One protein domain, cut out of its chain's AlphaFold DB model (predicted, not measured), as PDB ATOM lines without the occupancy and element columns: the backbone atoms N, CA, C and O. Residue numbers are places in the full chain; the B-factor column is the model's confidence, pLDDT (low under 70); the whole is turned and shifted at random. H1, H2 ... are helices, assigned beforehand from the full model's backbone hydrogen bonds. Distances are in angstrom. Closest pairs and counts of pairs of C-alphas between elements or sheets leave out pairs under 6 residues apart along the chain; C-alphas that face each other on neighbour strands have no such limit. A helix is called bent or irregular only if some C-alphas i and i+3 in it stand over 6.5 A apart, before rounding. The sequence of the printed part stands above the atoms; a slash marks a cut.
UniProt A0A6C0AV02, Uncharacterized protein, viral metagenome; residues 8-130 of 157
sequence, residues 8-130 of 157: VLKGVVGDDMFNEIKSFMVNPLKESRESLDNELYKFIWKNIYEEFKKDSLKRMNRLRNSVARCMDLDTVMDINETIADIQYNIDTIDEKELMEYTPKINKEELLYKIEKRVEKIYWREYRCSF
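Overview. This is residues 8 to 130 of the 157 residues of an uncharacterized protein of viral metagenome (UniProt A0A6C0AV02). One very long helix, H2, makes the length of the domain; near its last residues the chain folds back as a shorter helix, H3, beside it in a helical hairpin, and farther back along H2 the short H4 packs on it. H5 then crosses H2 at a steep tilt and sticks out as a free arm from residue 119 to 130, while the small H1 sits at the beginning of H2. The printed part has 123 residues with five named helices, in the order H1, H2, H3, H4, H5, and no named strand; the class is all helix. The whole is extended, with a radius of gyration of the C-alphas of 25.0 A and spans of 86 by 36 by 20 A.

Arrangement. H2, residues 15 to 67, is the hub and touches three helices, each with a part of its length. With residues 53 to 67 alone it touches H3, residues 73 to 92; the closest C-alphas are those of Val 67 and Val 76, 5.6 A apart. This hairpin has a shallow tilt of 17 degrees, opposite ways. With residues 44 to 52 alone H2 touches H4, residues 95 to 101, at a steep tilt of 47 degrees, the same way; the closest C-alphas, of Tyr 49 and Leu 98, are 6.5 A apart. With residues 36 to 40 alone H2 touches residues 110 to 115 of H5, which has residues 107 to 129. Their closest C-alphas, of Leu 36 and Ile 114, are 7.2 A apart, and the tilt is steep at 56 degrees, opposite ways. H1, residues 8 to 13, is close to H2 but not clearly touching, with the C-alphas of Lys 10 and Phe 18 closest at 5.9 A. H3 and H5 are apart. Every O i to N i+4 pair is within hydrogen-bond range in H1, H3 and H4; in H2 45 of 49 are, and in H5 18 of 19.

Along the chain. H2 measures 73.0 A from C-alpha 15 at (84.185, -64.252, -9.712) to C-alpha 67 at (24.344, -25.105, 4.942). It is neither bent nor irregular, but only just: C-alphas 46 and 49 are 6.2 A apart. H3 is 28.5 A long, H4 9.9 A and H1 8.8 A. H5 is 33.9 A long and ends with C-alpha 129 at (52.373, -78.031, -19.038).

Size, cuts and confidence. The two C-alphas farthest apart, of Val 12 and Met 71, are 86.3 A from each other. Residues 22 to 31 of H2 stand free, and so do residues 119 to 130, of which 119 to 129 belong to H5. The printed part has no cut, and its four links between helices are tight. The mean pLDDT of the printed part is 70.8; 59 residues are under 70, namely 8 to 14, 16 to 37, 39 and 102 to 130.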
ATOM      1  N   VAL A   8      82.761 -71.133  -1.075       53.84
ATOM      2  CA  VAL A   8      83.080 -72.390  -1.774       53.84
ATOM      3  C   VAL A   8      82.703 -72.306  -3.255       53.84
ATOM      4  O   VAL A   8      83.480 -72.709  -4.111       53.84
ATOM      5  N   LEU A   9      81.548 -71.717  -3.573       51.81
ATOM      6  CA  LEU A   9      81.116 -71.504  -4.959       51.81
ATOM      7  C   LEU A   9      82.017 -70.508  -5.699       51.81
ATOM      8  O   LEU A   9      82.362 -70.735  -6.855       51.81
ATOM      9  N   LYS A  10      82.451 -69.444  -5.016       52.06
ATOM     10  CA  LYS A  10      83.331 -68.419  -5.586       52.06
ATOM     11  C   LYS A  10      84.706 -68.981  -5.988       52.06
ATOM     12  O   LYS A  10      85.215 -68.652  -7.053       52.06
ATOM     13  N   GLY A  11      85.264 -69.892  -5.185       54.91
ATOM     14  CA  GLY A  11      86.553 -70.539  -5.468       54.91
ATOM     15  C   GLY A  11      86.536 -71.591  -6.587       54.91
ATOM     16  O   GLY A  11      87.589 -71.879  -7.144       54.91
ATOM     17  N   VAL A  12      85.373 -72.161  -6.926       60.72
ATOM     18  CA  VAL A  12      85.242 -73.228  -7.944       60.72
ATOM     19  C   VAL A  12      84.794 -72.682  -9.302       60.72
ATOM     20  O   VAL A  12      85.147 -73.236 -10.338       60.72
ATOM     21  N   VAL A  13      84.012 -71.603  -9.298       62.03
ATOM     22  CA  VAL A  13      83.295 -71.106 -10.482       62.03
ATOM     23  C   VAL A  13      83.911 -69.803 -11.023       62.03
ATOM     24  O   VAL A  13      83.699 -69.456 -12.180       62.03
ATOM     25  N   GLY A  14      84.739 -69.118 -10.223       64.00
ATOM     26  CA  GLY A  14      85.331 -67.823 -10.566       64.00
ATOM     27  C   GLY A  14      84.373 -66.648 -10.324       64.00
ATOM     28  O   GLY A  14      83.151 -66.809 -10.284       64.00
ATOM     29  N   ASP A  15      84.934 -65.450 -10.128       70.25
ATOM     30  CA  ASP A  15      84.185 -64.252  -9.712       70.25
ATOM     31  C   ASP A  15      83.117 -63.822 -10.726       70.25
ATOM     32  O   ASP A  15      82.017 -63.436 -10.325       70.25
ATOM     33  N   ASP A  16      83.404 -63.940 -12.022       67.88
ATOM     34  CA  ASP A  16      82.500 -63.512 -13.096       67.88
ATOM     35  C   ASP A  16      81.226 -64.356 -13.128       67.88
ATOM     36  O   ASP A  16      80.109 -63.840 -13.081       67.88
ATOM     37  N   MET A  17      81.391 -65.674 -13.092       64.44
ATOM     38  CA  MET A  17      80.288 -66.620 -13.188       64.44
ATOM     39  C   MET A  17      79.503 -66.702 -11.858       64.44
ATOM     40  O   MET A  17      78.289 -66.903 -11.854       64.44
ATOM     41  N   PHE A  18      80.144 -66.415 -10.714       69.19
ATOM     42  CA  PHE A  18      79.452 -66.197  -9.436       69.19
ATOM     43  C   PHE A  18      78.574 -64.935  -9.447       69.19
ATOM     44  O   PHE A  18      77.448 -64.961  -8.941       69.19
ATOM     45  N   ASN A  19      79.061 -63.831 -10.019       69.75
ATOM     46  CA  ASN A  19      78.283 -62.599 -10.152       69.75
ATOM     47  C   ASN A  19      77.096 -62.778 -11.103       69.75
ATOM     48  O   ASN A  19      76.014 -62.258 -10.829       69.75
ATOM     49  N   GLU A  20      77.269 -63.560 -12.165       66.00
ATOM     50  CA  GLU A  20      76.206 -63.889 -13.110       66.00
ATOM     51  C   GLU A  20      75.117 -64.750 -12.456       66.00
ATOM     52  O   GLU A  20      73.943 -64.387 -12.496       66.00
ATOM     53  N   ILE A  21      75.494 -65.810 -11.726       64.19
ATOM     54  CA  ILE A  21      74.559 -66.637 -10.941       64.19
ATOM     55  C   ILE A  21      73.844 -65.795  -9.879       64.19
ATOM     56  O   ILE A  21      72.634 -65.909  -9.693       64.19
ATOM     57  N   LYS A  22      74.567 -64.911  -9.184       63.91
ATOM     58  CA  LYS A  22      73.972 -64.009  -8.196       63.91
ATOM     59  C   LYS A  22      72.984 -63.042  -8.848       63.91
ATOM     60  O   LYS A  22      71.908 -62.843  -8.297       63.91
ATOM     61  N   SER A  23      73.312 -62.476 -10.007       59.66
ATOM     62  CA  SER A  23      72.400 -61.638 -10.793       59.66
ATOM     63  C   SER A  23      71.147 -62.424 -11.196       59.66
ATOM     64  O   SER A  23      70.027 -61.976 -10.956       59.66
ATOM     65  N   PHE A  24      71.328 -63.657 -11.678       60.91
ATOM     66  CA  PHE A  24      70.246 -64.551 -12.088       60.91
ATOM     67  C   PHE A  24      69.341 -64.982 -10.927       60.91
ATOM     68  O   PHE A  24      68.155 -65.207 -11.129       60.91
ATOM     69  N   MET A  25      69.867 -65.080  -9.703       58.44
ATOM     70  CA  MET A  25      69.066 -65.390  -8.512       58.44
ATOM     71  C   MET A  25      68.415 -64.151  -7.883       58.44
ATOM     72  O   MET A  25      67.317 -64.243  -7.341       58.44
ATOM     73  N   VAL A  26      69.079 -62.992  -7.918       60.53
ATOM     74  CA  VAL A  26      68.614 -61.770  -7.243       60.53
ATOM     75  C   VAL A  26      67.583 -61.010  -8.079       60.53
ATOM     76  O   VAL A  26      66.650 -60.454  -7.500       60.53
ATOM     77  N   ASN A  27      67.711 -60.984  -9.408       63.16
ATOM     78  CA  ASN A  27      66.782 -60.239 -10.265       63.16
ATOM     79  C   ASN A  27      65.344 -60.789 -10.211       63.16
ATOM     80  O   ASN A  27      64.445 -59.990  -9.960       63.16
ATOM     81  N   PRO A  28      65.097 -62.114 -10.279       55.34
ATOM     82  CA  PRO A  28      63.743 -62.655 -10.141       55.34
ATOM     83  C   PRO A  28      63.111 -62.357  -8.775       55.34
ATOM     84  O   PRO A  28      61.908 -62.136  -8.676       55.34
ATOM     85  N   LEU A  29      63.919 -62.310  -7.708       59.22
ATOM     86  CA  LEU A  29      63.444 -61.952  -6.368       59.22
ATOM     87  C   LEU A  29      63.076 -60.467  -6.266       59.22
ATOM     88  O   LEU A  29      62.105 -60.129  -5.591       59.22
ATOM     89  N   LYS A  30      63.829 -59.581  -6.927       59.19
ATOM     90  CA  LYS A  30      63.505 -58.150  -7.002       59.19
ATOM     91  C   LYS A  30      62.239 -57.907  -7.816       59.19
ATOM     92  O   LYS A  30      61.328 -57.269  -7.306       59.19
ATOM     93  N   GLU A  31      62.147 -58.481  -9.012       59.25
ATOM     94  CA  GLU A  31      60.975 -58.352  -9.890       59.25
ATOM     95  C   GLU A  31      59.705 -58.906  -9.228       59.25
ATOM     96  O   GLU A  31      58.649 -58.273  -9.262       59.25
ATOM     97  N   SER A  32      59.803 -60.053  -8.543       60.88
ATOM     98  CA  SER A  32      58.691 -60.607  -7.763       60.88
ATOM     99  C   SER A  32      58.273 -59.678  -6.626       60.88
ATOM    100  O   SER A  32      57.081 -59.547  -6.357       60.88
ATOM    101  N   ARG A  33      59.227 -59.041  -5.943       61.59
ATOM    102  CA  ARG A  33      58.941 -58.136  -4.827       61.59
ATOM    103  C   ARG A  33      58.301 -56.835  -5.303       61.59
ATOM    104  O   ARG A  33      57.291 -56.429  -4.747       61.59
ATOM    105  N   GLU A  34      58.820 -56.248  -6.373       67.94
ATOM    106  CA  GLU A  34      58.233 -55.067  -7.012       67.94
ATOM    107  C   GLU A  34      56.823 -55.359  -7.544       67.94
ATOM    108  O   GLU A  34      55.926 -54.527  -7.426       67.94
ATOM    109  N   SER A  35      56.584 -56.555  -8.087       67.94
ATOM    110  CA  SER A  35      55.245 -56.989  -8.505       67.94
ATOM    111  C   SER A  35      54.269 -57.080  -7.325       67.94
ATOM    112  O   SER A  35      53.163 -56.540  -7.394       67.94
ATOM    113  N   LEU A  36      54.691 -57.695  -6.214       64.94
ATOM    114  CA  LEU A  36      53.891 -57.801  -4.988       64.94
ATOM    115  C   LEU A  36      53.584 -56.426  -4.377       64.94
ATOM    116  O   LEU A  36      52.440 -56.165  -4.006       64.94
ATOM    117  N   ASP A  37      54.573 -55.532  -4.327       66.25
ATOM    118  CA  ASP A  37      54.402 -54.163  -3.834       66.25
ATOM    119  C   ASP A  37      53.436 -53.366  -4.731       66.25
ATOM    120  O   ASP A  37      52.554 -52.664  -4.236       66.25
ATOM    121  N   ASN A  38      53.509 -53.548  -6.054       72.19
ATOM    122  CA  ASN A  38      52.566 -52.946  -7.000       72.19
ATOM    123  C   ASN A  38      51.133 -53.479  -6.838       72.19
ATOM    124  O   ASN A  38      50.168 -52.723  -6.990       72.19
ATOM    125  N   GLU A  39      50.956 -54.771  -6.558       69.31
ATOM    126  CA  GLU A  39      49.637 -55.345  -6.273       69.31
ATOM    127  C   GLU A  39      49.066 -54.848  -4.943       69.31
ATOM    128  O   GLU A  39      47.875 -54.532  -4.873       69.31
ATOM    129  N   LEU A  40      49.908 -54.721  -3.914       71.31
ATOM    130  CA  LEU A  40      49.533 -54.150  -2.625       71.31
ATOM    131  C   LEU A  40      49.091 -52.690  -2.783       71.31
ATOM    132  O   LEU A  40      48.002 -52.327  -2.340       71.31
ATOM    133  N   TYR A  41      49.881 -51.886  -3.496       72.06
ATOM    134  CA  TYR A  41      49.567 -50.489  -3.792       72.06
ATOM    135  C   TYR A  41      48.239 -50.362  -4.548       72.06
ATOM    136  O   TYR A  41      47.367 -49.578  -4.170       72.06
ATOM    137  N   LYS A  42      48.027 -51.197  -5.576       76.19
ATOM    138  CA  LYS A  42      46.744 -51.269  -6.293       76.19
ATOM    139  C   LYS A  42      45.597 -51.653  -5.368       76.19
ATOM    140  O   LYS A  42      44.509 -51.118  -5.531       76.19
ATOM    141  N   PHE A  43      45.797 -52.576  -4.429       71.44
ATOM    142  CA  PHE A  43      44.753 -52.986  -3.493       71.44
ATOM    143  C   PHE A  43      44.372 -51.852  -2.532       71.44
ATOM    144  O   PHE A  43      43.181 -51.600  -2.348       71.44
ATOM    145  N   ILE A  44      45.360 -51.151  -1.969       76.50
ATOM    146  CA  ILE A  44      45.138 -50.020  -1.058       76.50
ATOM    147  C   ILE A  44      44.394 -48.899  -1.790       76.50
ATOM    148  O   ILE A  44      43.307 -48.498  -1.372       76.50
ATOM    149  N   TRP A  45      44.900 -48.465  -2.943       78.00
ATOM    150  CA  TRP A  45      44.297 -47.357  -3.686       78.00
ATOM    151  C   TRP A  45      42.976 -47.701  -4.371       78.00
ATOM    152  O   TRP A  45      42.108 -46.845  -4.494       78.00
ATOM    153  N   LYS A  46      42.773 -48.942  -4.824       76.88
ATOM    154  CA  LYS A  46      41.527 -49.305  -5.512       76.88
ATOM    155  C   LYS A  46      40.386 -49.625  -4.553       76.88
ATOM    156  O   LYS A  46      39.237 -49.386  -4.905       76.88
ATOM    157  N   ASN A  47      40.678 -50.201  -3.387       75.81
ATOM    158  CA  ASN A  47      39.629 -50.647  -2.470       75.81
ATOM    159  C   ASN A  47      39.456 -49.688  -1.294       75.81
ATOM    160  O   ASN A  47      38.342 -49.249  -1.035       75.81
ATOM    161  N   ILE A  48      40.544 -49.339  -0.604       80.94
ATOM    162  CA  ILE A  48      40.463 -48.569   0.642       80.94
ATOM    163  C   ILE A  48      40.215 -47.091   0.345       80.94
ATOM    164  O   ILE A  48      39.307 -46.491   0.917       80.94
ATOM    165  N   TYR A  49      40.968 -46.513  -0.595       86.69
ATOM    166  CA  TYR A  49      40.779 -45.108  -0.959       86.69
ATOM    167  C   TYR A  49      39.410 -44.835  -1.588       86.69
ATOM    168  O   TYR A  49      38.782 -43.835  -1.257       86.69
ATOM    169  N   GLU A  50      38.903 -45.718  -2.450       85.00
ATOM    170  CA  GLU A  50      37.571 -45.537  -3.045       85.00
ATOM    171  C   GLU A  50      36.456 -45.570  -1.988       85.00
ATOM    172  O   GLU A  50      35.527 -44.758  -2.041       85.00
ATOM    173  N   GLU A  51      36.554 -46.454  -0.990       85.38
ATOM    174  CA  GLU A  51      35.621 -46.469   0.144       85.38
ATOM    175  C   GLU A  51      35.737 -45.193   0.987       85.38
ATOM    176  O   GLU A  51      34.728 -44.521   1.223       85.38
ATOM    177  N   PHE A  52      36.960 -44.805   1.360       88.00
ATOM    178  CA  PHE A  52      37.240 -43.564   2.086       88.00
ATOM    179  C   PHE A  52      36.679 -42.332   1.363       88.00
ATOM    180  O   PHE A  52      35.971 -41.511   1.956       88.00
ATOM    181  N   LYS A  53      36.950 -42.211   0.062       89.06
ATOM    182  CA  LYS A  53      36.483 -41.112  -0.780       89.06
ATOM    183  C   LYS A  53      34.964 -41.084  -0.840       89.06
ATOM    184  O   LYS A  53      34.359 -40.027  -0.671       89.06
ATOM    185  N   LYS A  54      34.323 -42.235  -1.045       90.12
ATOM    186  CA  LYS A  54      32.861 -42.337  -1.103       90.12
ATOM    187  C   LYS A  54      32.204 -41.899   0.207       90.12
ATOM    188  O   LYS A  54      31.226 -41.145   0.170       90.12
ATOM    189  N   ASP A  55      32.730 -42.334   1.347       89.25
ATOM    190  CA  ASP A  55      32.203 -41.962   2.662       89.25
ATOM    191  C   ASP A  55      32.437 -40.481   2.975       89.25
ATOM    192  O   ASP A  55      31.517 -39.786   3.428       89.25
ATOM    193  N   SER A  56      33.618 -39.964   2.640       90.56
ATOM    194  CA  SER A  56      33.969 -38.550   2.794       90.56
ATOM    195  C   SER A  56      33.076 -37.645   1.941       90.56
ATOM    196  O   SER A  56      32.486 -36.691   2.456       90.56
ATOM    197  N   LEU A  57      32.839 -37.995   0.672       91.62
ATOM    198  CA  LEU A  57      31.903 -37.278  -0.205       91.62
ATOM    199  C   LEU A  57      30.460 -37.335   0.318       91.62
ATOM    200  O   LEU A  57      29.722 -36.349   0.244       91.62
ATOM    201  N   LYS A  58      30.036 -38.469   0.887       93.31
ATOM    202  CA  LYS A  58      28.710 -38.602   1.506       93.31
ATOM    203  C   LYS A  58      28.571 -37.698   2.733       93.31
ATOM    204  O   LYS A  58      27.515 -37.086   2.910       93.31
ATOM    205  N   ARG A  59      29.613 -37.592   3.564       89.88
ATOM    206  CA  ARG A  59      29.661 -36.663   4.704       89.88
ATOM    207  C   ARG A  59      29.606 -35.212   4.229       89.88
ATOM    208  O   ARG A  59      28.771 -34.457   4.717       89.88
ATOM    209  N   MET A  60      30.398 -34.860   3.220       90.56
ATOM    210  CA  MET A  60      30.404 -33.527   2.620       90.56
ATOM    211  C   MET A  60      29.026 -33.132   2.063       90.56
ATOM    212  O   MET A  60      28.544 -32.035   2.323       90.56
ATOM    213  N   ASN A  61      28.332 -34.035   1.366       90.88
ATOM    214  CA  ASN A  61      26.987 -33.760   0.847       90.88
ATOM    215  C   ASN A  61      25.947 -33.533   1.957       90.88
ATOM    216  O   ASN A  61      25.037 -32.722   1.793       90.88
ATOM    217  N   ARG A  62      26.079 -34.212   3.105       91.44
ATOM    218  CA  ARG A  62      25.225 -33.945   4.275       91.44
ATOM    219  C   ARG A  62      25.465 -32.543   4.832       91.44
ATOM    220  O   ARG A  62      24.490 -31.858   5.122       91.44
ATOM    221  N   LEU A  63      26.727 -32.122   4.915       88.75
ATOM    222  CA  LEU A  63      27.114 -30.781   5.361       88.75
ATOM    223  C   LEU A  63      26.623 -29.691   4.393       88.75
ATOM    224  O   LEU A  63      26.040 -28.698   4.812       88.75
ATOM    225  N   ARG A  64      26.735 -29.907   3.077       86.75
ATOM    226  CA  ARG A  64      26.175 -28.985   2.070       86.75
ATOM    227  C   ARG A  64      24.659 -28.818   2.213       86.75
ATOM    228  O   ARG A  64      24.140 -27.710   2.113       86.75
ATOM    229  N   ASN A  65      23.947 -29.905   2.507       87.75
ATOM    230  CA  ASN A  65      22.505 -29.857   2.747       87.75
ATOM    231  C   ASN A  65      22.133 -29.139   4.057       87.75
ATOM    232  O   ASN A  65      21.036 -28.584   4.133       87.75
ATOM    233  N   SER A  66      23.000 -29.147   5.079       81.06
ATOM    234  CA  SER A  66      22.777 -28.374   6.309       81.06
ATOM    235  C   SER A  66      23.067 -26.885   6.123       81.06
ATOM    236  O   SER A  66      22.292 -26.081   6.633       81.06
ATOM    237  N   VAL A  67      24.086 -26.511   5.332       77.44
ATOM    238  CA  VAL A  67      24.344 -25.105   4.942       77.44
ATOM    239  C   VAL A  67      23.113 -24.491   4.287       77.44
ATOM    240  O   VAL A  67      22.672 -23.424   4.691       77.44
ATOM    241  N   ALA A  68      22.492 -25.203   3.341       73.44
ATOM    242  CA  ALA A  68      21.299 -24.727   2.637       73.44
ATOM    243  C   ALA A  68      20.085 -24.452   3.552       73.44
ATOM    244  O   ALA A  68      19.106 -23.859   3.104       73.44
ATOM    245  N   ARG A  69      20.116 -24.916   4.810       74.62
ATOM    246  CA  ARG A  69      19.040 -24.762   5.800       74.62
ATOM    247  C   ARG A  69      19.420 -23.862   6.980       74.62
ATOM    248  O   ARG A  69      18.552 -23.592   7.807       74.62
ATOM    249  N   CYS A  70      20.676 -23.424   7.082       77.44
ATOM    250  CA  CYS A  70      21.131 -22.531   8.145       77.44
ATOM    251  C   CYS A  70      20.932 -21.069   7.736       77.44
ATOM    252  O   CYS A  70      21.210 -20.697   6.600       77.44
ATOM    253  N   MET A  71      20.437 -20.250   8.666       73.62
ATOM    254  CA  MET A  71      20.302 -18.797   8.480       73.62
ATOM    255  C   MET A  71      21.409 -18.001   9.180       73.62
ATOM    256  O   MET A  71      21.563 -16.816   8.908       73.62
ATOM    257  N   ASP A  72      22.147 -18.641  10.086       89.69
ATOM    258  CA  ASP A  72      23.242 -18.025  10.823       89.69
ATOM    259  C   ASP A  72      24.550 -18.115  10.024       89.69
ATOM    260  O   ASP A  72      24.880 -19.156   9.454       89.69
ATOM    261  N   LEU A  73      25.261 -16.992   9.938       84.94
ATOM    262  CA  LEU A  73      26.404 -16.849   9.041       84.94
ATOM    263  C   LEU A  73      27.653 -17.540   9.602       84.94
ATOM    264  O   LEU A  73      28.395 -18.151   8.834       84.94
ATOM    265  N   ASP A  74      27.831 -17.503  10.923       86.56
ATOM    266  CA  ASP A  74      28.980 -18.104  11.608       86.56
ATOM    267  C   ASP A  74      28.933 -19.631  11.482       86.56
ATOM    268  O   ASP A  74      29.877 -20.258  11.006       86.56
ATOM    269  N   THR A  75      27.775 -20.240  11.752       84.06
ATOM    270  CA  THR A  75      27.588 -21.683  11.531       84.06
ATOM    271  C   THR A  75      27.745 -22.096  10.066       84.06
ATOM    272  O   THR A  75      28.234 -23.190   9.782       84.06
ATOM    273  N   VAL A  76      27.368 -21.245   9.104       86.44
ATOM    274  CA  VAL A  76      27.626 -21.514   7.679       86.44
ATOM    275  C   VAL A  76      29.126 -21.503   7.376       86.44
ATOM    276  O   VAL A  76      29.589 -22.354   6.612       86.44
ATOM    277  N   MET A  77      29.886 -20.582   7.969       89.88
ATOM    278  CA  MET A  77      31.342 -20.530   7.821       89.88
ATOM    279  C   MET A  77      32.016 -21.774   8.407       89.88
ATOM    280  O   MET A  77      32.770 -22.422   7.681       89.88
ATOM    281  N   ASP A  78      31.660 -22.181   9.627       89.69
ATOM    282  CA  ASP A  78      32.206 -23.383  10.279       89.69
ATOM    283  C   ASP A  78      31.957 -24.653   9.449       89.69
ATOM    284  O   ASP A  78      32.821 -25.525   9.284       89.69
ATOM    285  N   ILE A  79      30.753 -24.776   8.877       86.62
ATOM    286  CA  ILE A  79      30.417 -25.923   8.030       86.62
ATOM    287  C   ILE A  79      31.222 -25.890   6.723       86.62
ATOM    288  O   ILE A  79      31.653 -26.942   6.247       86.62
ATOM    289  N   ASN A  80      31.432 -24.710   6.135       87.69
ATOM    290  CA  ASN A  80      32.233 -24.567   4.919       87.69
ATOM    291  C   ASN A  80      33.717 -24.866   5.159       87.69
ATOM    292  O   ASN A  80      34.331 -25.517   4.313       87.69
ATOM    293  N   GLU A  81      34.273 -24.468   6.304       92.56
ATOM    294  CA  GLU A  81      35.627 -24.849   6.724       92.56
ATOM    295  C   GLU A  81      35.739 -26.373   6.855       92.56
ATOM    296  O   GLU A  81      36.580 -26.997   6.213       92.56
ATOM    297  N   THR A  82      34.774 -27.006   7.529       90.50
ATOM    298  CA  THR A  82      34.725 -28.472   7.654       90.50
ATOM    299  C   THR A  82      34.639 -29.172   6.287       90.50
ATOM    300  O   THR A  82      35.191 -30.256   6.087       90.50
ATOM    301  N   ILE A  83      33.919 -28.591   5.324       90.19
ATOM    302  CA  ILE A  83      33.853 -29.105   3.948       90.19
ATOM    303  C   ILE A  83      35.217 -28.982   3.259       90.19
ATOM    304  O   ILE A  83      35.623 -29.921   2.571       90.19
ATOM    305  N   ALA A  84      35.902 -27.852   3.435       89.81
ATOM    306  CA  ALA A  84      37.226 -27.622   2.873       89.81
ATOM    307  C   ALA A  84      38.253 -28.614   3.437       89.81
ATOM    308  O   ALA A  84      38.988 -29.213   2.656       89.81
ATOM    309  N   ASP A  85      38.222 -28.885   4.743       91.56
ATOM    310  CA  ASP A  85      39.088 -29.879   5.387       91.56
ATOM    311  C   ASP A  85      38.856 -31.289   4.839       91.56
ATOM    312  O   ASP A  85      39.796 -32.027   4.541       91.56
ATOM    313  N   ILE A  86      37.590 -31.680   4.658       89.81
ATOM    314  CA  ILE A  86      37.256 -32.983   4.070       89.81
ATOM    315  C   ILE A  86      37.794 -33.077   2.638       89.81
ATOM    316  O   ILE A  86      38.328 -34.117   2.257       89.81
ATOM    317  N   GLN A  87      37.658 -32.010   1.848       90.12
ATOM    318  CA  GLN A  87      38.158 -31.973   0.476       90.12
ATOM    319  C   GLN A  87      39.690 -32.056   0.446       90.12
ATOM    320  O   GLN A  87      40.237 -32.868  -0.295       90.12
ATOM    321  N   TYR A  88      40.365 -31.297   1.310       92.00
ATOM    322  CA  TYR A  88      41.818 -31.325   1.456       92.00
ATOM    323  C   TYR A  88      42.326 -32.725   1.807       92.00
ATOM    324  O   TYR A  88      43.252 -33.222   1.167       92.00
ATOM    325  N   ASN A  89      41.673 -33.404   2.753       88.56
ATOM    326  CA  ASN A  89      42.038 -34.765   3.135       88.56
ATOM    327  C   ASN A  89      41.851 -35.754   1.974       88.56
ATOM    328  O   ASN A  89      42.700 -36.607   1.764       88.56
ATOM    329  N   ILE A  90      40.791 -35.640   1.163       88.75
ATOM    330  CA  ILE A  90      40.621 -36.502  -0.025       88.75
ATOM    331  C   ILE A  90      41.774 -36.337  -1.025       88.75
ATOM    332  O   ILE A  90      42.172 -37.318  -1.662       88.75
ATOM    333  N   ASP A  91      42.273 -35.111  -1.169       86.50
ATOM    334  CA  ASP A  91      43.272 -34.754  -2.173       86.50
ATOM    335  C   ASP A  91      44.716 -35.012  -1.696       86.50
ATOM    336  O   ASP A  91      45.613 -35.143  -2.530       86.50
ATOM    337  N   THR A  92      44.950 -35.108  -0.380       88.38
ATOM    338  CA  THR A  92      46.301 -35.194   0.213       88.38
ATOM    339  C   THR A  92      46.581 -36.438   1.057       88.38
ATOM    340  O   THR A  92      47.740 -36.642   1.414       88.38
ATOM    341  N   ILE A  93      45.577 -37.278   1.343       86.44
ATOM    342  CA  ILE A  93      45.741 -38.469   2.192       86.44
ATOM    343  C   ILE A  93      46.841 -39.405   1.680       86.44
ATOM    344  O   ILE A  93      46.928 -39.702   0.483       86.44
ATOM    345  N   ASP A  94      47.664 -39.899   2.603       83.44
ATOM    346  CA  ASP A  94      48.746 -40.827   2.291       83.44
ATOM    347  C   ASP A  94      48.343 -42.312   2.456       83.44
ATOM    348  O   ASP A  94      47.274 -42.670   2.959       83.44
ATOM    349  N   GLU A  95      49.211 -43.223   2.000       73.44
ATOM    350  CA  GLU A  95      48.980 -44.673   2.101       73.44
ATOM    351  C   GLU A  95      48.848 -45.143   3.561       73.44
ATOM    352  O   GLU A  95      48.096 -46.074   3.859       73.44
ATOM    353  N   LYS A  96      49.582 -44.516   4.484       76.00
ATOM    354  CA  LYS A  96      49.633 -44.921   5.887       76.00
ATOM    355  C   LYS A  96      48.333 -44.543   6.600       76.00
ATOM    356  O   LYS A  96      47.745 -45.389   7.267       76.00
ATOM    357  N   GLU A  97      47.863 -43.323   6.400       77.94
ATOM    358  CA  GLU A  97      46.585 -42.800   6.878       77.94
ATOM    359  C   GLU A  97      45.412 -43.593   6.289       77.94
ATOM    360  O   GLU A  97      44.465 -43.933   7.003       77.94
ATOM    361  N   LEU A  98      45.496 -44.002   5.016       76.94
ATOM    362  CA  LEU A  98      44.519 -44.911   4.409       76.94
ATOM    363  C   LEU A  98      44.490 -46.287   5.087       76.94
ATOM    364  O   LEU A  98      43.414 -46.849   5.306       76.94
ATOM    365  N   MET A  99      45.646 -46.844   5.449       70.06
ATOM    366  CA  MET A  99      45.694 -48.103   6.198       70.06
ATOM    367  C   MET A  99      45.129 -47.957   7.619       70.06
ATOM    368  O   MET A  99      44.485 -48.884   8.110       70.06
ATOM    369  N   GLU A 100      45.300 -46.800   8.262       71.81
ATOM    370  CA  GLU A 100      44.698 -46.496   9.569       71.81
ATOM    371  C   GLU A 100      43.172 -46.329   9.489       71.81
ATOM    372  O   GLU A 100      42.464 -46.761  10.401       71.81
ATOM    373  N   TYR A 101      42.647 -45.794   8.377       70.56
ATOM    374  CA  TYR A 101      41.204 -45.696   8.117       70.56
ATOM    375  C   TYR A 101      40.512 -47.069   8.141       70.56
ATOM    376  O   TYR A 101      39.383 -47.194   8.623       70.56
ATOM    377  N   THR A 102      41.194 -48.120   7.671       66.06
ATOM    378  CA  THR A 102      40.685 -49.503   7.712       66.06
ATOM    379  C   THR A 102      41.582 -50.391   8.583       66.06
ATOM    380  O   THR A 102      42.287 -51.265   8.073       66.06
ATOM    381  N   PRO A 103      41.506 -50.266   9.924       55.50
ATOM    382  CA  PRO A 103      42.488 -50.839  10.851       55.50
ATOM    383  C   PRO A 103      42.439 -52.373  10.958       55.50
ATOM    384  O   PRO A 103      43.194 -52.979  11.711       55.50
ATOM    385  N   LYS A 104      41.543 -53.041  10.218       55.25
ATOM    386  CA  LYS A 104      41.423 -54.507  10.209       55.25
ATOM    387  C   LYS A 104      42.461 -55.202   9.336       55.25
ATOM    388  O   LYS A 104      42.449 -56.428   9.271       55.25
ATOM    389  N   ILE A 105      43.302 -54.456   8.625       55.78
ATOM    390  CA  ILE A 105      44.152 -55.032   7.597       55.78
ATOM    391  C   ILE A 105      45.622 -54.904   8.002       55.78
ATOM    392  O   ILE A 105      46.267 -53.892   7.750       55.78
ATOM    393  N   ASN A 106      46.164 -55.952   8.631       62.69
ATOM    394  CA  ASN A 106      47.603 -56.044   8.865       62.69
ATOM    395  C   ASN A 106      48.320 -56.153   7.504       62.69
ATOM    396  O   ASN A 106      47.987 -57.020   6.691       62.69
ATOM    397  N   LYS A 107      49.311 -55.287   7.254       63.16
ATOM    398  CA  LYS A 107      50.133 -55.292   6.032       63.16
ATOM    399  C   LYS A 107      50.756 -56.668   5.767       63.16
ATOM    400  O   LYS A 107      50.785 -57.120   4.626       63.16
ATOM    401  N   GLU A 108      51.174 -57.366   6.821       59.00
ATOM    402  CA  GLU A 108      51.715 -58.728   6.737       59.00
ATOM    403  C   GLU A 108      50.645 -59.745   6.313       59.00
ATOM    404  O   GLU A 108      50.912 -60.646   5.520       59.00
ATOM    405  N   GLU A 109      49.400 -59.579   6.769       62.59
ATOM    406  CA  GLU A 109      48.282 -60.443   6.379       62.59
ATOM    407  C   GLU A 109      47.857 -60.207   4.918       62.59
ATOM    408  O   GLU A 109      47.472 -61.150   4.221       62.59
ATOM    409  N   LEU A 110      47.946 -58.963   4.430       64.06
ATOM    410  CA  LEU A 110      47.740 -58.636   3.015       64.06
ATOM    411  C   LEU A 110      48.792 -59.287   2.131       64.06
ATOM    412  O   LEU A 110      48.430 -59.983   1.183       64.06
ATOM    413  N   LEU A 111      50.070 -59.093   2.462       63.53
ATOM    414  CA  LEU A 111      51.180 -59.699   1.729       63.53
ATOM    415  C   LEU A 111      51.029 -61.224   1.691       63.53
ATOM    416  O   LEU A 111      51.058 -61.811   0.614       63.53
ATOM    417  N   TYR A 112      50.689 -61.851   2.820       62.62
ATOM    418  CA  TYR A 112      50.436 -63.292   2.887       62.62
ATOM    419  C   TYR A 112      49.264 -63.764   2.002       62.62
ATOM    420  O   TYR A 112      49.313 -64.834   1.385       62.62
ATOM    421  N   LYS A 113      48.177 -62.982   1.907       63.66
ATOM    422  CA  LYS A 113      47.044 -63.285   1.008       63.66
ATOM    423  C   LYS A 113      47.430 -63.164  -0.465       63.66
ATOM    424  O   LYS A 113      46.887 -63.917  -1.278       63.66
ATOM    425  N   ILE A 114      48.322 -62.236  -0.805       62.31
ATOM    426  CA  ILE A 114      48.828 -62.045  -2.166       62.31
ATOM    427  C   ILE A 114      49.794 -63.186  -2.528       62.31
ATOM    428  O   ILE A 114      49.574 -63.865  -3.531       62.31
ATOM    429  N   GLU A 115      50.765 -63.503  -1.668       58.78
ATOM    430  CA  GLU A 115      51.724 -64.606  -1.858       58.78
ATOM    431  C   GLU A 115      51.019 -65.951  -2.113       58.78
ATOM    432  O   GLU A 115      51.314 -66.650  -3.085       58.78
ATOM    433  N   LYS A 116      49.978 -66.275  -1.329       58.22
ATOM    434  CA  LYS A 116      49.167 -67.492  -1.534       58.22
ATOM    435  C   LYS A 116      48.441 -67.556  -2.880       58.22
ATOM    436  O   LYS A 116      48.091 -68.651  -3.334       58.22
ATOM    437  N   ARG A 117      48.122 -66.415  -3.500       53.06
ATOM    438  CA  ARG A 117      47.504 -66.387  -4.836       53.06
ATOM    439  C   ARG A 117      48.536 -66.684  -5.914       53.06
ATOM    440  O   ARG A 117      48.227 -67.471  -6.808       53.06
ATOM    441  N   VAL A 118      49.741 -66.132  -5.790       51.81
ATOM    442  CA  VAL A 118      50.851 -66.372  -6.725       51.81
ATOM    443  C   VAL A 118      51.266 -67.843  -6.711       51.81
ATOM    444  O   VAL A 118      51.327 -68.463  -7.772       51.81
ATOM    445  N   GLU A 119      51.419 -68.451  -5.527       46.34
ATOM    446  CA  GLU A 119      51.718 -69.887  -5.417       46.34
ATOM    447  C   GLU A 119      50.674 -70.741  -6.151       46.34
ATOM    448  O   GLU A 119      51.017 -71.645  -6.913       46.34
ATOM    449  N   LYS A 120      49.378 -70.438  -5.991       48.69
ATOM    450  CA  LYS A 120      48.301 -71.178  -6.673       48.69
ATOM    451  C   LYS A 120      48.329 -71.045  -8.197       48.69
ATOM    452  O   LYS A 120      47.912 -71.992  -8.867       48.69
ATOM    453  N   ILE A 121      48.767 -69.908  -8.741       48.38
ATOM    454  CA  ILE A 121      48.903 -69.697 -10.192       48.38
ATOM    455  C   ILE A 121      50.070 -70.533 -10.719       48.38
ATOM    456  O   ILE A 121      49.875 -71.309 -11.656       48.38
ATOM    457  N   TYR A 122      51.213 -70.488 -10.028       37.09
ATOM    458  CA  TYR A 122      52.386 -71.302 -10.346       37.09
ATOM    459  C   TYR A 122      52.019 -72.797 -10.396       37.09
ATOM    460  O   TYR A 122      52.206 -73.465 -11.407       37.09
ATOM    461  N   TRP A 123      51.343 -73.339  -9.379       38.72
ATOM    462  CA  TRP A 123      50.938 -74.754  -9.400       38.72
ATOM    463  C   TRP A 123      49.922 -75.114 -10.500       38.72
ATOM    464  O   TRP A 123      49.833 -76.282 -10.895       38.72
ATOM    465  N   ARG A 124      49.142 -74.150 -11.008       38.88
ATOM    466  CA  ARG A 124      48.179 -74.373 -12.100       38.88
ATOM    467  C   ARG A 124      48.870 -74.446 -13.458       38.88
ATOM    468  O   ARG A 124      48.567 -75.358 -14.223       38.88
ATOM    469  N   GLU A 125      49.811 -73.549 -13.727       40.59
ATOM    470  CA  GLU A 125      50.568 -73.533 -14.986       40.59
ATOM    471  C   GLU A 125      51.421 -74.797 -15.144       40.59
ATOM    472  O   GLU A 125      51.399 -75.429 -16.202       40.59
ATOM    473  N   TYR A 126      52.047 -75.269 -14.061       37.75
ATOM    474  CA  TYR A 126      52.846 -76.498 -14.084       37.75
ATOM    475  C   TYR A 126      52.006 -77.784 -14.187       37.75
ATOM    476  O   TYR A 126      52.467 -78.787 -14.732       37.75
ATOM    477  N   ARG A 127      50.743 -77.790 -13.732       36.31
ATOM    478  CA  ARG A 127      49.834 -78.932 -13.972       36.31
ATOM    479  C   ARG A 127      49.324 -78.994 -15.410       36.31
ATOM    480  O   ARG A 127      48.958 -80.078 -15.870       36.31
ATOM    481  N   CYS A 128      49.283 -77.863 -16.107       40.81
ATOM    482  CA  CYS A 128      48.832 -77.789 -17.494       40.81
ATOM    483  C   CYS A 128      49.962 -78.045 -18.502       40.81
ATOM    484  O   CYS A 128      49.689 -78.606 -19.561       40.81
ATOM    485  N   SER A 129      51.221 -77.746 -18.170       38.66
ATOM    486  CA  SER A 129      52.373 -78.031 -19.038       38.66
ATOM    487  C   SER A 129      52.818 -79.504 -19.036       38.66
ATOM    488  O   SER A 129      53.369 -79.977 -20.026       38.66
ATOM    489  N   PHE A 130      52.492 -80.286 -17.998       38.72
ATOM    490  CA  PHE A 130      52.839 -81.717 -17.915       38.72
ATOM    491  C   PHE A 130      51.837 -82.691 -18.573       38.72
ATOM    492  O   PHE A 130      52.022 -83.904 -18.495       38.72
TER     493      PHE A 130